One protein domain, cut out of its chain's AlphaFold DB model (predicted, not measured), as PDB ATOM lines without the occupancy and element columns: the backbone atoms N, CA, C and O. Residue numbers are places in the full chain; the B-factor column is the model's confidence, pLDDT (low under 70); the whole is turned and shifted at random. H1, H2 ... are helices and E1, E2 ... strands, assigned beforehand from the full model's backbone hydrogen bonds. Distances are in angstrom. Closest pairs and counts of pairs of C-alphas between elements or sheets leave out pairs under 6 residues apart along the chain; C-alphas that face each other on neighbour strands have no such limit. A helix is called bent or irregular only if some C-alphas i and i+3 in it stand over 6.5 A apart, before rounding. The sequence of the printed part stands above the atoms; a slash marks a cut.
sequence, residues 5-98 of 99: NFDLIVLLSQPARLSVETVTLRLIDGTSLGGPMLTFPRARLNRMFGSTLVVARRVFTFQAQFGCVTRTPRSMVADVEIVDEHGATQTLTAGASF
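This is residues 5 to 98 of the 99 residues of an uncharacterized protein of Acidobacteria bacterium (UniProt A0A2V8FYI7). A twisted sheet of four strands, E3, E2, E5 and E6, has a ribbon of two strands, E1 and E4, over one face, the two sheets only partly face to face with a gap between them. One short helix, H1, sits at one side, beside the strands of the larger sheet and near E4, while the bent first part of E2 and its short pairing with residues 53 to 54 tie the two layers together at one end. The printed part has 94 residues, with the named elements in the order E1, E2, E3, H1, E4, E5, E6, and its class is mostly strand. The larger sheet runs E3, E2, E5, E6 and the smaller E1, E4, both antiparallel. The whole is compact, with a radius of gyration of the C-alphas of 14.0 A, and elongated, with spans of 42 by 25 by 19 A.

E1, residues 5 to 11, is the antiparallel neighbour of E4, residues 57 to 64, at 159 degrees between their directions; N 8 and O 60 are 2.9 A apart, within hydrogen-bond range. E2, residues 18 to 28, bends by 61 degrees at residue 21, and its residues 18 to 19 pair antiparallel with residues 53 to 54. E2 forms a hairpin with the edge strand E3, residues 37 to 41, where N 25 and O 38 are 2.8 A apart. A tight link joins E3 to H1, residues 42 to 49, which is on the larger sheet but at the sheet's level, with a height over the sheet of 0.6 A. The closest C-alphas of H1 and E2 are those of Arg 42 and Glu 21, 4.7 A apart; those of H1 and E4 are of Phe 49 and Phe 60, 7.2 A apart. In H1 every O i to N i+4 pair is within hydrogen-bond range. E5, residues 75 to 84, is the antiparallel neighbour of E2, with N 24 and O 79 2.8 A apart, and forms a hairpin with the edge strand E6, residues 89 to 97, with N 78 and O 94 2.8 A apart. E1 and E5 are only just apart, at 8.2 A, and E2 and E4 are apart.

E1 begins at C-alpha 5, (-7.420, -5.304, 33.887), and is 19.3 A long. E2 is 27.9 A long, E3 12.9 A and H1 10.0 A. E4 begins at C-alpha 57, (-2.387, 3.952, 49.896), and is 21.8 A long. E5 is 28.8 A long, and E6, 27.1 A long, ends at C-alpha 97, (-17.224, 2.137, 33.450).

The two C-alphas farthest apart are those of Pro 15 and Thr 70, at 43.8 A. The printed part has no cut and no long link. Mean pLDDT of the printed part is 87.3; residues 30 to 35, between E2 and E3, and 66 to 71, between E4 and E5, are under 70.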
ATOM      1  N   ASN A   5      -8.248  -5.773  32.787       82.88
ATOM      2  CA  ASN A   5      -7.420  -5.304  33.887       82.88
ATOM      3  C   ASN A   5      -8.094  -4.120  34.567       82.88
ATOM      4  O   ASN A   5      -8.655  -3.254  33.896       82.88
ATOM      5  N   PHE A   6      -8.017  -4.073  35.888       83.56
ATOM      6  CA  PHE A   6      -8.484  -2.937  36.674       83.56
ATOM      7  C   PHE A   6      -7.683  -2.835  37.964       83.56
ATOM      8  O   PHE A   6      -7.244  -3.839  38.533       83.56
ATOM      9  N   ASP A   7      -7.552  -1.598  38.425       91.94
ATOM     10  CA  ASP A   7      -6.899  -1.257  39.674       91.94
ATOM     11  C   ASP A   7      -7.951  -0.933  40.729       91.94
ATOM     12  O   ASP A   7      -8.729   0.011  40.588       91.94
ATOM     13  N   LEU A   8      -7.947  -1.692  41.822       91.81
ATOM     14  CA  LEU A   8      -8.601  -1.270  43.053       91.81
ATOM     15  C   LEU A   8      -7.614  -0.408  43.841       91.81
ATOM     16  O   LEU A   8      -6.590  -0.899  44.321       91.81
ATOM     17  N   ILE A   9      -7.933   0.877  43.985       94.00
ATOM     18  CA  ILE A   9      -7.124   1.831  44.745       94.00
ATOM     19  C   ILE A   9      -7.791   2.055  46.097       94.00
ATOM     20  O   ILE A   9      -8.861   2.650  46.176       94.00
ATOM     21  N   VAL A  10      -7.135   1.607  47.165       92.81
ATOM     22  CA  VAL A  10      -7.545   1.905  48.539       92.81
ATOM     23  C   VAL A  10      -6.690   3.060  49.044       92.81
ATOM     24  O   VAL A  10      -5.460   2.955  49.082       92.81
ATOM     25  N   LEU A  11      -7.339   4.164  49.407       93.12
ATOM     26  CA  LEU A  11      -6.711   5.367  49.946       93.12
ATOM     27  C   LEU A  11      -7.358   5.714  51.286       93.12
ATOM     28  O   LEU A  11      -8.576   5.848  51.369       93.12
ATOM     29  N   LEU A  12      -6.535   5.873  52.317       90.00
ATOM     30  CA  LEU A  12      -6.978   6.264  53.649       90.00
ATOM     31  C   LEU A  12      -6.853   7.778  53.789       90.00
ATOM     32  O   LEU A  12      -5.813   8.355  53.476       90.00
ATOM     33  N   SER A  13      -7.919   8.422  54.259       86.44
ATOM     34  CA  SER A  13      -7.941   9.865  54.526       86.44
ATOM     35  C   SER A  13      -7.196  10.246  55.809       86.44
ATOM     36  O   SER A  13      -6.836  11.407  55.985       86.44
ATOM     37  N   GLN A  14      -6.956   9.281  56.700       86.00
ATOM     38  CA  GLN A  14      -6.242   9.445  57.967       86.00
ATOM     39  C   GLN A  14      -5.254   8.282  58.166       86.00
ATOM     40  O   GLN A  14      -5.468   7.210  57.590       86.00
ATOM     41  N   PRO A  15      -4.182   8.457  58.965       84.69
ATOM     42  CA  PRO A  15      -3.271   7.365  59.298       84.69
ATOM     43  C   PRO A  15      -4.022   6.237  60.015       84.69
ATOM     44  O   PRO A  15      -4.486   6.415  61.137       84.69
ATOM     45  N   ALA A  16      -4.145   5.086  59.361       89.62
ATOM     46  CA  ALA A  16      -4.808   3.904  59.898       89.62
ATOM     47  C   ALA A  16      -4.224   2.638  59.263       89.62
ATOM     48  O   ALA A  16      -3.532   2.694  58.242       89.62
ATOM     49  N   ARG A  17      -4.511   1.482  59.863       92.69
ATOM     50  CA  ARG A  17      -4.201   0.172  59.288       92.69
ATOM     51  C   ARG A  17      -5.492  -0.575  59.006       92.69
ATOM     52  O   ARG A  17      -6.286  -0.797  59.911       92.69
ATOM     53  N   LEU A  18      -5.661  -0.984  57.755       95.12
ATOM     54  CA  LEU A  18      -6.790  -1.796  57.314       95.12
ATOM     55  C   LEU A  18      -6.276  -3.010  56.551       95.12
ATOM     56  O   LEU A  18      -5.301  -2.914  55.807       95.12
ATOM     57  N   SER A  19      -6.949  -4.140  56.686       96.12
ATOM     58  CA  SER A  19      -6.742  -5.311  55.838       96.12
ATOM     59  C   SER A  19      -7.923  -5.462  54.898       96.12
ATOM     60  O   SER A  19      -9.069  -5.388  55.326       96.12
ATOM     61  N   VAL A  20      -7.653  -5.682  53.612       97.25
ATOM     62  CA  VAL A  20      -8.695  -6.127  52.678       97.25
ATOM     63  C   VAL A  20      -8.931  -7.623  52.899       97.25
ATOM     64  O   VAL A  20      -7.998  -8.422  52.772       97.25
ATOM     65  N   GLU A  21     -10.160  -8.002  53.235       97.56
ATOM     66  CA  GLU A  21     -10.539  -9.390  53.523       97.56
ATOM     67  C   GLU A  21     -11.160 -10.070  52.308       97.56
ATOM     68  O   GLU A  21     -10.732 -11.153  51.909       97.56
ATOM     69  N   THR A  22     -12.116  -9.404  51.668       97.56
ATOM     70  CA  THR A  22     -12.833  -9.950  50.518       97.56
ATOM     71  C   THR A  22     -12.971  -8.883  49.449       97.56
ATOM     72  O   THR A  22     -13.304  -7.737  49.735       97.56
ATOM     73  N   VAL A  23     -12.745  -9.260  48.193       96.12
ATOM     74  CA  VAL A  23     -13.127  -8.438  47.040       96.12
ATOM     75  C   VAL A  23     -14.077  -9.250  46.181       96.12
ATOM     76  O   VAL A  23     -13.712 -10.326  45.712       96.12
ATOM     77  N   THR A  24     -15.283  -8.743  45.962       94.12
ATOM     78  CA  THR A  24     -16.244  -9.312  45.020       94.12
ATOM     79  C   THR A  24     -16.424  -8.355  43.863       94.12
ATOM     80  O   THR A  24     -16.842  -7.216  44.032       94.12
ATOM     81  N   LEU A  25     -16.110  -8.826  42.667       90.25
ATOM     82  CA  LEU A  25     -16.267  -8.066  41.441       90.25
ATOM     83  C   LEU A  25     -17.483  -8.562  40.696       90.25
ATOM     84  O   LEU A  25     -17.669  -9.768  40.561       90.25
ATOM     85  N   ARG A  26     -18.262  -7.642  40.155       87.50
ATOM     86  CA  ARG A  26     -19.455  -7.940  39.377       87.50
ATOM     87  C   ARG A  26     -19.443  -7.112  38.112       87.50
ATOM     88  O   ARG A  26     -19.383  -5.884  38.172       87.50
ATOM     89  N   LEU A  27     -19.527  -7.783  36.970       83.06
ATOM     90  CA  LEU A  27     -19.755  -7.098  35.706       83.06
ATOM     91  C   LEU A  27     -21.211  -6.648  35.600       83.06
ATOM     92  O   LEU A  27     -22.131  -7.340  36.036       83.06
ATOM     93  N   ILE A  28     -21.413  -5.493  34.980       80.56
ATOM     94  CA  ILE A  28     -22.722  -4.967  34.617       80.56
ATOM     95  C   ILE A  28     -22.748  -4.844  33.095       80.56
ATOM     96  O   ILE A  28     -22.093  -3.993  32.489       80.56
ATOM     97  N   ASP A  29     -23.514  -5.731  32.469       71.75
ATOM     98  CA  ASP A  29     -23.711  -5.804  31.018       71.75
ATOM     99  C   ASP A  29     -25.029  -5.147  30.557       71.75
ATOM    100  O   ASP A  29     -25.370  -5.173  29.373       71.75
ATOM    101  N   GLY A  30     -25.760  -4.523  31.490       64.88
ATOM    102  CA  GLY A  30     -27.033  -3.850  31.237       64.88
ATOM    103  C   GLY A  30     -28.246  -4.784  31.167       64.88
ATOM    104  O   GLY A  30     -29.310  -4.339  30.742       64.88
ATOM    105  N   THR A  31     -28.113  -6.057  31.558       64.25
ATOM    106  CA  THR A  31     -29.237  -7.003  31.658       64.25
ATOM    107  C   THR A  31     -29.786  -7.102  33.089       64.25
ATOM    108  O   THR A  31     -29.079  -6.850  34.064       64.25
ATOM    109  N   SER A  32     -31.061  -7.486  33.233       57.81
ATOM    110  CA  SER A  32     -31.733  -7.665  34.535       57.81
ATOM    111  C   SER A  32     -31.311  -8.931  35.290       57.81
ATOM    112  O   SER A  32     -31.682  -9.094  36.449       57.81
ATOM    113  N   LEU A  33     -30.544  -9.821  34.652       62.72
ATOM    114  CA  LEU A  33     -30.086 -11.086  35.235       62.72
ATOM    115  C   LEU A  33     -28.800 -10.931  36.066       62.72
ATOM    116  O   LEU A  33     -28.439 -11.852  36.794       62.72
ATOM    117  N   GLY A  34     -28.145  -9.764  35.997       60.81
ATOM    118  CA  GLY A  34     -26.846  -9.524  36.624       60.81
ATOM    119  C   GLY A  34     -25.702 -10.197  35.856       60.81
ATOM    120  O   GLY A  34     -25.858 -11.270  35.281       60.81
ATOM    121  N   GLY A  35     -24.538  -9.547  35.809       68.56
ATOM    122  CA  GLY A  35     -23.351 -10.136  35.189       68.56
ATOM    123  C   GLY A  35     -22.612 -11.105  36.124       68.56
ATOM    124  O   GLY A  35     -22.918 -11.187  37.317       68.56
ATOM    125  N   PRO A  36     -21.612 -11.838  35.601       77.81
ATOM    126  CA  PRO A  36     -20.820 -12.778  36.386       77.81
ATOM    127  C   PRO A  36     -20.123 -12.091  37.566       77.81
ATOM    128  O   PRO A  36     -19.642 -10.957  37.451       77.81
ATOM    129  N   MET A  37     -20.040 -12.818  38.683       84.69
ATOM    130  CA  MET A  37     -19.365 -12.382  39.901       84.69
ATOM    131  C   MET A  37     -18.079 -13.180  40.129       84.69
ATOM    132  O   MET A  37     -18.040 -14.392  39.916       84.69
ATOM    133  N   LEU A  38     -17.027 -12.503  40.582       88.12
ATOM    134  CA  LEU A  38     -15.759 -13.105  40.979       88.12
ATOM    135  C   LEU A  38     -15.414 -12.667  42.397       88.12
ATOM    136  O   LEU A  38     -15.143 -11.492  42.631       88.12
ATOM    137  N   THR A  39     -15.379 -13.621  43.322       92.94
ATOM    138  CA  THR A  39     -15.005 -13.369  44.717       92.94
ATOM    139  C   THR A  39     -13.576 -13.830  44.988       92.94
ATOM    140  O   THR A  39     -13.169 -14.952  44.664       92.94
ATOM    141  N   PHE A  40     -12.803 -12.945  45.606       94.94
ATOM    142  CA  PHE A  40     -11.416 -13.142  45.994       94.94
ATOM    143  C   PHE A  40     -11.324 -13.050  47.520       94.94
ATOM    144  O   PHE A  40     -11.273 -11.941  48.052       94.94
ATOM    145  N   PRO A  41     -11.306 -14.188  48.238       96.75
ATOM    146  CA  PRO A  41     -11.092 -14.184  49.682       96.75
ATOM    147  C   PRO A  41      -9.633 -13.847  50.011       96.75
ATOM    148  O   PRO A  41      -8.739 -14.056  49.181       96.75
ATOM    149  N   ARG A  42      -9.357 -13.426  51.250       95.94
ATOM    150  CA  ARG A  42      -8.029 -12.993  51.720       95.94
ATOM    151  C   ARG A  42      -6.906 -13.958  51.379       95.94
ATOM    152  O   ARG A  42      -5.854 -13.539  50.909       95.94
ATOM    153  N   ALA A  43      -7.127 -15.261  51.538       96.75
ATOM    154  CA  ALA A  43      -6.131 -16.276  51.191       96.75
ATOM    155  C   ALA A  43      -5.746 -16.256  49.697       96.75
ATOM    156  O   ALA A  43      -4.616 -16.571  49.326       96.75
ATOM    157  N   ARG A  44      -6.676 -15.896  48.806       95.75
ATOM    158  CA  ARG A  44      -6.398 -15.703  47.377       95.75
ATOM    159  C   ARG A  44      -5.743 -14.348  47.119       95.75
ATOM    160  O   ARG A  44      -4.768 -14.307  46.380       95.75
ATOM    161  N   LEU A  45      -6.217 -13.286  47.764       96.44
ATOM    162  CA  LEU A  45      -5.624 -11.950  47.654       96.44
ATOM    163  C   LEU A  45      -4.157 -11.939  48.113       96.44
ATOM    164  O   LEU A  45      -3.301 -11.431  47.399       96.44
ATOM    165  N   ASN A  46      -3.829 -12.583  49.234       97.00
ATOM    166  CA  ASN A  46      -2.451 -12.733  49.707       97.00
ATOM    167  C   ASN A  46      -1.582 -13.527  48.724       97.00
ATOM    168  O   ASN A  46      -0.420 -13.190  48.534       97.00
ATOM    169  N   ARG A  47      -2.127 -14.548  48.048       96.12
ATOM    170  CA  ARG A  47      -1.387 -15.260  46.991       96.12
ATOM    171  C   ARG A  47      -1.114 -14.379  45.773       96.12
ATOM    172  O   ARG A  47      -0.076 -14.535  45.146       96.12
ATOM    173  N   MET A  48      -2.034 -13.479  45.438       94.31
ATOM    174  CA  MET A  48      -1.897 -12.570  44.295       94.31
ATOM    175  C   MET A  48      -0.987 -11.374  44.599       94.31
ATOM    176  O   MET A  48      -0.257 -10.925  43.722       94.31
ATOM    177  N   PHE A  49      -1.026 -10.858  45.830       95.62
ATOM    178  CA  PHE A  49      -0.462  -9.548  46.183       95.62
ATOM    179  C   PHE A  49       0.521  -9.580  47.364       95.62
ATOM    180  O   PHE A  49       0.969  -8.526  47.821       95.62
ATOM    181  N   GLY A  50       0.822 -10.760  47.913       96.12
ATOM    182  CA  GLY A  50       1.685 -10.987  49.081       96.12
ATOM    183  C   GLY A  50       1.034 -10.649  50.428       96.12
ATOM    184  O   GLY A  50       1.085 -11.432  51.370       96.12
ATOM    185  N   SER A  51       0.391  -9.490  50.518       94.62
ATOM    186  CA  SER A  51      -0.317  -9.001  51.708       94.62
ATOM    187  C   SER A  51      -1.616  -8.319  51.287       94.62
ATOM    188  O   SER A  51      -1.713  -7.854  50.154       94.62
ATOM    189  N   THR A  52      -2.570  -8.128  52.192       96.81
ATOM    190  CA  THR A  52      -3.742  -7.251  51.996       96.81
ATOM    191  C   THR A  52      -3.755  -6.019  52.904       96.81
ATOM    192  O   THR A  52      -4.695  -5.232  52.843       96.81
ATOM    193  N   LEU A  53      -2.694  -5.808  53.693       96.44
ATOM    194  CA  LEU A  53      -2.557  -4.650  54.577       96.44
ATOM    195  C   LEU A  53      -2.431  -3.336  53.787       96.44
ATOM    196  O   LEU A  53      -1.670  -3.248  52.819       96.44
ATOM    197  N   VAL A  54      -3.133  -2.306  54.242       95.31
ATOM    198  CA  VAL A  54      -3.111  -0.933  53.737       95.31
ATOM    199  C   VAL A  54      -2.806  -0.003  54.908       95.31
ATOM    200  O   VAL A  54      -3.499  -0.040  55.919       95.31
ATOM    201  N   VAL A  55      -1.758   0.817  54.776       91.38
ATOM    202  CA  VAL A  55      -1.305   1.763  55.823       91.38
ATOM    203  C   VAL A  55      -1.513   3.232  55.414       91.38
ATOM    204  O   VAL A  55      -1.539   4.123  56.253       91.38
ATOM    205  N   ALA A  56      -1.674   3.503  54.116       91.06
ATOM    206  CA  ALA A  56      -1.981   4.839  53.597       91.06
ATOM    207  C   ALA A  56      -2.641   4.740  52.220       91.06
ATOM    208  O   ALA A  56      -3.804   5.080  52.035       91.06
ATOM    209  N   ARG A  57      -1.901   4.204  51.249       93.56
ATOM    210  CA  ARG A  57      -2.387   3.952  49.896       93.56
ATOM    211  C   ARG A  57      -1.916   2.588  49.441       93.56
ATOM    212  O   ARG A  57      -0.752   2.240  49.635       93.56
ATOM    213  N   ARG A  58      -2.799   1.847  48.783       94.94
ATOM    214  CA  ARG A  58      -2.426   0.609  48.111       94.94
ATOM    215  C   ARG A  58      -3.231   0.399  46.845       94.94
ATOM    216  O   ARG A  58      -4.409   0.736  46.789       94.94
ATOM    217  N   VAL A  59      -2.563  -0.151  45.840       95.56
ATOM    218  CA  VAL A  59      -3.160  -0.507  44.555       95.56
ATOM    219  C   VAL A  59      -3.135  -2.024  44.426       95.56
ATOM    220  O   VAL A  59      -2.093  -2.644  44.643       95.56
ATOM    221  N   PHE A  60      -4.283  -2.604  44.093       94.88
ATOM    222  CA  PHE A  60      -4.437  -4.016  43.776       94.88
ATOM    223  C   PHE A  60      -4.842  -4.136  42.309       94.88
ATOM    224  O   PHE A  60      -5.978  -3.823  41.950       94.88
ATOM    225  N   THR A  61      -3.909  -4.572  41.465       94.00
ATOM    226  CA  THR A  61      -4.154  -4.764  40.033       94.00
ATOM    227  C   THR A  61      -4.675  -6.167  39.791       94.00
ATOM    228  O   THR A  61      -3.966  -7.159  39.964       94.00
ATOM    229  N   PHE A  62      -5.926  -6.268  39.379       89.12
ATOM    230  CA  PHE A  62      -6.546  -7.540  39.056       89.12
ATOM    231  C   PHE A  62      -6.541  -7.762  37.549       89.12
ATOM    232  O   PHE A  62      -6.795  -6.851  36.765       89.12
ATOM    233  N   GLN A  63      -6.326  -9.016  37.163       85.69
ATOM    234  CA  GLN A  63      -6.531  -9.500  35.803       85.69
ATOM    235  C   GLN A  63      -7.720 -10.457  35.838       85.69
ATOM    236  O   GLN A  63      -7.560 -11.661  36.056       85.69
ATOM    237  N   ALA A  64      -8.938  -9.923  35.730       76.00
ATOM    238  CA  ALA A  64     -10.113 -10.778  35.794       76.00
ATOM    239  C   ALA A  64     -10.350 -11.467  34.455       76.00
ATOM    240  O   ALA A  64     -10.421 -10.841  33.394       76.00
ATOM    241  N   GLN A  65     -10.532 -12.779  34.547       76.06
ATOM    242  CA  GLN A  65     -11.061 -13.608  33.481       76.06
ATOM    243  C   GLN A  65     -12.516 -13.889  33.821       76.06
ATOM    244  O   GLN A  65     -12.848 -14.867  34.491       76.06
ATOM    245  N   PHE A  66     -13.389 -12.982  33.402       69.88
ATOM    246  CA  PHE A  66     -14.800 -13.314  33.306       69.88
ATOM    247  C   PHE A  66     -14.929 -14.320  32.153       69.88
ATOM    248  O   PHE A  66     -14.184 -14.217  31.179       69.88
ATOM    249  N   GLY A  67     -15.766 -15.351  32.308       64.81
ATOM    250  CA  GLY A  67     -15.892 -16.450  31.338       64.81
ATOM    251  C   GLY A  67     -16.340 -15.987  29.945       64.81
ATOM    252  O   GLY A  67     -16.165 -14.836  29.565       64.81
ATOM    253  N   CYS A  68     -16.942 -16.864  29.141       61.09
ATOM    254  CA  CYS A  68     -17.530 -16.437  27.866       61.09
ATOM    255  C   CYS A  68     -18.688 -15.452  28.105       61.09
ATOM    256  O   CYS A  68     -19.846 -15.847  28.193       61.09
ATOM    257  N   VAL A  69     -18.371 -14.162  28.219       61.84
ATOM    258  CA  VAL A  69     -19.352 -13.085  28.236       61.84
ATOM    259  C   VAL A  69     -19.770 -12.888  26.786       61.84
ATOM    260  O   VAL A  69     -18.978 -12.479  25.942       61.84
ATOM    261  N   THR A  70     -21.009 -13.256  26.469       61.88
ATOM    262  CA  THR A  70     -21.587 -13.093  25.125       61.88
ATOM    263  C   THR A  70     -21.903 -11.632  24.802       61.88
ATOM    264  O   THR A  70     -22.213 -11.304  23.658       61.88
ATOM    265  N   ARG A  71     -21.806 -10.743  25.800       66.81
ATOM    266  CA  ARG A  71     -21.966  -9.293  25.683       66.81
ATOM    267  C   ARG A  71     -20.756  -8.574  26.261       66.81
ATOM    268  O   ARG A  71     -20.207  -8.991  27.277       66.81
ATOM    269  N   THR A  72     -20.389  -7.459  25.641       70.44
ATOM    270  CA  THR A  72     -19.372  -6.555  26.177       70.44
ATOM    271  C   THR A  72     -19.900  -5.915  27.466       70.44
ATOM    272  O   THR A  72     -20.940  -5.250  27.417       70.44
ATOM    273  N   PRO A  73     -19.240  -6.108  28.621       73.06
ATOM    274  CA  PRO A  73     -19.645  -5.431  29.844       73.06
ATOM    275  C   PRO A  73     -19.478  -3.914  29.686       73.06
ATOM    276  O   PRO A  73     -18.546  -3.452  29.031       73.06
ATOM    277  N   ARG A  74     -20.393  -3.136  30.274       80.62
ATOM    278  CA  ARG A  74     -20.395  -1.660  30.194       80.62
ATOM    279  C   ARG A  74     -19.789  -1.013  31.429       80.62
ATOM    280  O   ARG A  74     -19.149   0.029  31.340       80.62
ATOM    281  N   SER A  75     -19.979  -1.643  32.577       84.31
ATOM    282  CA  SER A  75     -19.392  -1.211  33.836       84.31
ATOM    283  C   SER A  75     -19.111  -2.401  34.744       84.31
ATOM    284  O   SER A  75     -19.475  -3.544  34.454       84.31
ATOM    285  N   MET A  76     -18.415  -2.135  35.836       85.75
ATOM    286  CA  MET A  76     -18.092  -3.087  36.880       85.75
ATOM    287  C   MET A  76     -18.341  -2.443  38.236       85.75
ATOM    288  O   MET A  76     -18.129  -1.244  38.420       85.75
ATOM    289  N   VAL A  77     -18.761  -3.266  39.187       90.00
ATOM    290  CA  VAL A  77     -18.833  -2.917  40.601       90.00
ATOM    291  C   VAL A  77     -17.901  -3.832  41.383       90.00
ATOM    292  O   VAL A  77     -17.827  -5.029  41.106       90.00
ATOM    293  N   ALA A  78     -17.187  -3.260  42.342       92.75
ATOM    294  CA  ALA A  78     -16.362  -3.961  43.305       92.75
ATOM    295  C   ALA A  78     -16.926  -3.722  44.707       92.75
ATOM    296  O   ALA A  78     -16.950  -2.588  45.180       92.75
ATOM    297  N   ASP A  79     -17.357  -4.793  45.357       95.19
ATOM    298  CA  ASP A  79     -17.708  -4.819  46.770       95.19
ATOM    299  C   ASP A  79     -16.466  -5.284  47.547       95.19
ATOM    300  O   ASP A  79     -15.924  -6.364  47.295       95.19
ATOM    301  N   VAL A  80     -15.964  -4.433  48.438       96.50
ATOM    302  CA  VAL A  80     -14.692  -4.599  49.145       96.50
ATOM    303  C   VAL A  80     -14.959  -4.636  50.638       96.50
ATOM    304  O   VAL A  80     -15.398  -3.651  51.226       96.50
ATOM    305  N   GLU A  81     -14.660  -5.769  51.250       97.81
ATOM    306  CA  GLU A  81     -14.693  -5.945  52.692       97.81
ATOM    307  C   GLU A  81     -13.323  -5.600  53.273       97.81
ATOM    308  O   GLU A  81     -12.292  -6.146  52.861       97.81
ATOM    309  N   ILE A  82     -13.322  -4.680  54.229       96.12
ATOM    310  CA  ILE A  82     -12.143  -4.239  54.960       96.12
ATOM    311  C   ILE A  82     -12.329  -4.503  56.450       96.12
ATOM    312  O   ILE A  82     -13.434  -4.386  56.981       96.12
ATOM    313  N   VAL A  83     -11.229  -4.815  57.121       96.69
ATOM    314  CA  VAL A  83     -11.166  -4.973  58.574       96.69
ATOM    315  C   VAL A  83     -10.097  -4.045  59.127       96.69
ATOM    316  O   VAL A  83      -8.976  -4.012  58.611       96.69
ATOM    317  N   ASP A  84     -10.445  -3.267  60.147       93.38
ATOM    318  CA  ASP A  84      -9.505  -2.374  60.821       93.38
ATOM    319  C   ASP A  84      -8.643  -3.089  61.873       93.38
ATOM    320  O   ASP A  84      -8.760  -4.291  62.117       93.38
ATOM    321  N   GLU A  85      -7.732  -2.345  62.497       91.25
ATOM    322  CA  GLU A  85      -6.852  -2.876  63.542       91.25
ATOM    323  C   GLU A  85      -7.574  -3.296  64.833       91.25
ATOM    324  O   GLU A  85      -7.007  -4.048  65.626       91.25
ATOM    325  N   HIS A  86      -8.827  -2.877  65.024       93.75
ATOM    326  CA  HIS A  86      -9.689  -3.265  66.141       93.75
ATOM    327  C   HIS A  86     -10.606  -4.451  65.792       93.75
ATOM    328  O   HIS A  86     -11.380  -4.900  66.637       93.75
ATOM    329  N   GLY A  87     -10.529  -4.971  64.561       93.56
ATOM    330  CA  GLY A  87     -11.381  -6.054  64.070       93.56
ATOM    331  C   GLY A  87     -12.755  -5.598  63.571       93.56
ATOM    332  O   GLY A  87     -13.593  -6.444  63.249       93.56
ATOM    333  N   ALA A  88     -13.019  -4.291  63.484       95.06
ATOM    334  CA  ALA A  88     -14.272  -3.785  62.945       95.06
ATOM    335  C   ALA A  88     -14.314  -3.993  61.427       95.06
ATOM    336  O   ALA A  88     -13.383  -3.630  60.706       95.06
ATOM    337  N   THR A  89     -15.411  -4.578  60.944       96.06
ATOM    338  CA  THR A  89     -15.606  -4.897  59.526       96.06
ATOM    339  C   THR A  89     -16.471  -3.841  58.851       96.06
ATOM    340  O   THR A  89     -17.505  -3.441  59.386       96.06
ATOM    341  N   GLN A  90     -16.075  -3.410  57.656       94.44
ATOM    342  CA  GLN A  90     -16.859  -2.512  56.812       94.44
ATOM    343  C   GLN A  90     -16.867  -3.022  55.371       94.44
ATOM    344  O   GLN A  90     -15.878  -3.571  54.891       94.44
ATOM    345  N   THR A  91     -17.983  -2.830  54.670       95.81
ATOM    346  CA  THR A  91     -18.088  -3.121  53.234       95.81
ATOM    347  C   THR A  91     -18.227  -1.818  52.464       95.81
ATOM    348  O   THR A  91     -19.072  -0.985  52.787       95.81
ATOM    349  N   LEU A  92     -17.394  -1.650  51.442       93.69
ATOM    350  CA  LEU A  92     -17.370  -0.494  50.557       93.69
ATOM    351  C   LEU A  92     -17.690  -0.938  49.133       93.69
ATOM    352  O   LEU A  92     -17.167  -1.948  48.670       93.69
ATOM    353  N   THR A  93     -18.490  -0.156  48.418       93.81
ATOM    354  CA  THR A  93     -18.826  -0.427  47.016       93.81
ATOM    355  C   THR A  93     -18.203   0.639  46.121       93.81
ATOM    356  O   THR A  93     -18.424   1.833  46.321       93.81
ATOM    357  N   ALA A  94     -17.442   0.215  45.114       90.75
ATOM    358  CA  ALA A  94     -16.846   1.078  44.097       90.75
ATOM    359  C   ALA A  94     -17.342   0.684  42.702       90.75
ATOM    360  O   ALA A  94     -17.522  -0.497  42.416       90.75
ATOM    361  N   GLY A  95     -17.555   1.662  41.821       88.94
ATOM    362  CA  GLY A  95     -18.000   1.437  40.443       88.94
ATOM    363  C   GLY A  95     -17.030   2.027  39.423       88.94
ATOM    364  O   GLY A  95     -16.431   3.070  39.671       88.94
ATOM    365  N   ALA A  96     -16.897   1.375  38.270       85.75
ATOM    366  CA  ALA A  96     -16.124   1.863  37.131       85.75
ATOM    367  C   ALA A  96     -16.831   1.524  35.813       85.75
ATOM    368  O   ALA A  96     -17.471   0.479  35.707       85.75
ATOM    369  N   SER A  97     -16.700   2.381  34.801       83.50
ATOM    370  CA  SER A  97     -17.224   2.137  33.450       83.50
ATOM    371  C   SER A  97     -16.089   1.770  32.501       83.50
ATOM    372  O   SER A  97     -14.992   2.311  32.619       83.50
ATOM    373  N   PHE A  98     -16.355   0.867  31.561       77.62
ATOM    374  CA  PHE A  98     -15.418   0.557  30.483       77.62
ATOM    375  C   PHE A  98     -15.548   1.623  29.387       77.62
ATOM    376  O   PHE A  98     -16.668   2.020  29.056       77.62
TER     377      PHE A  98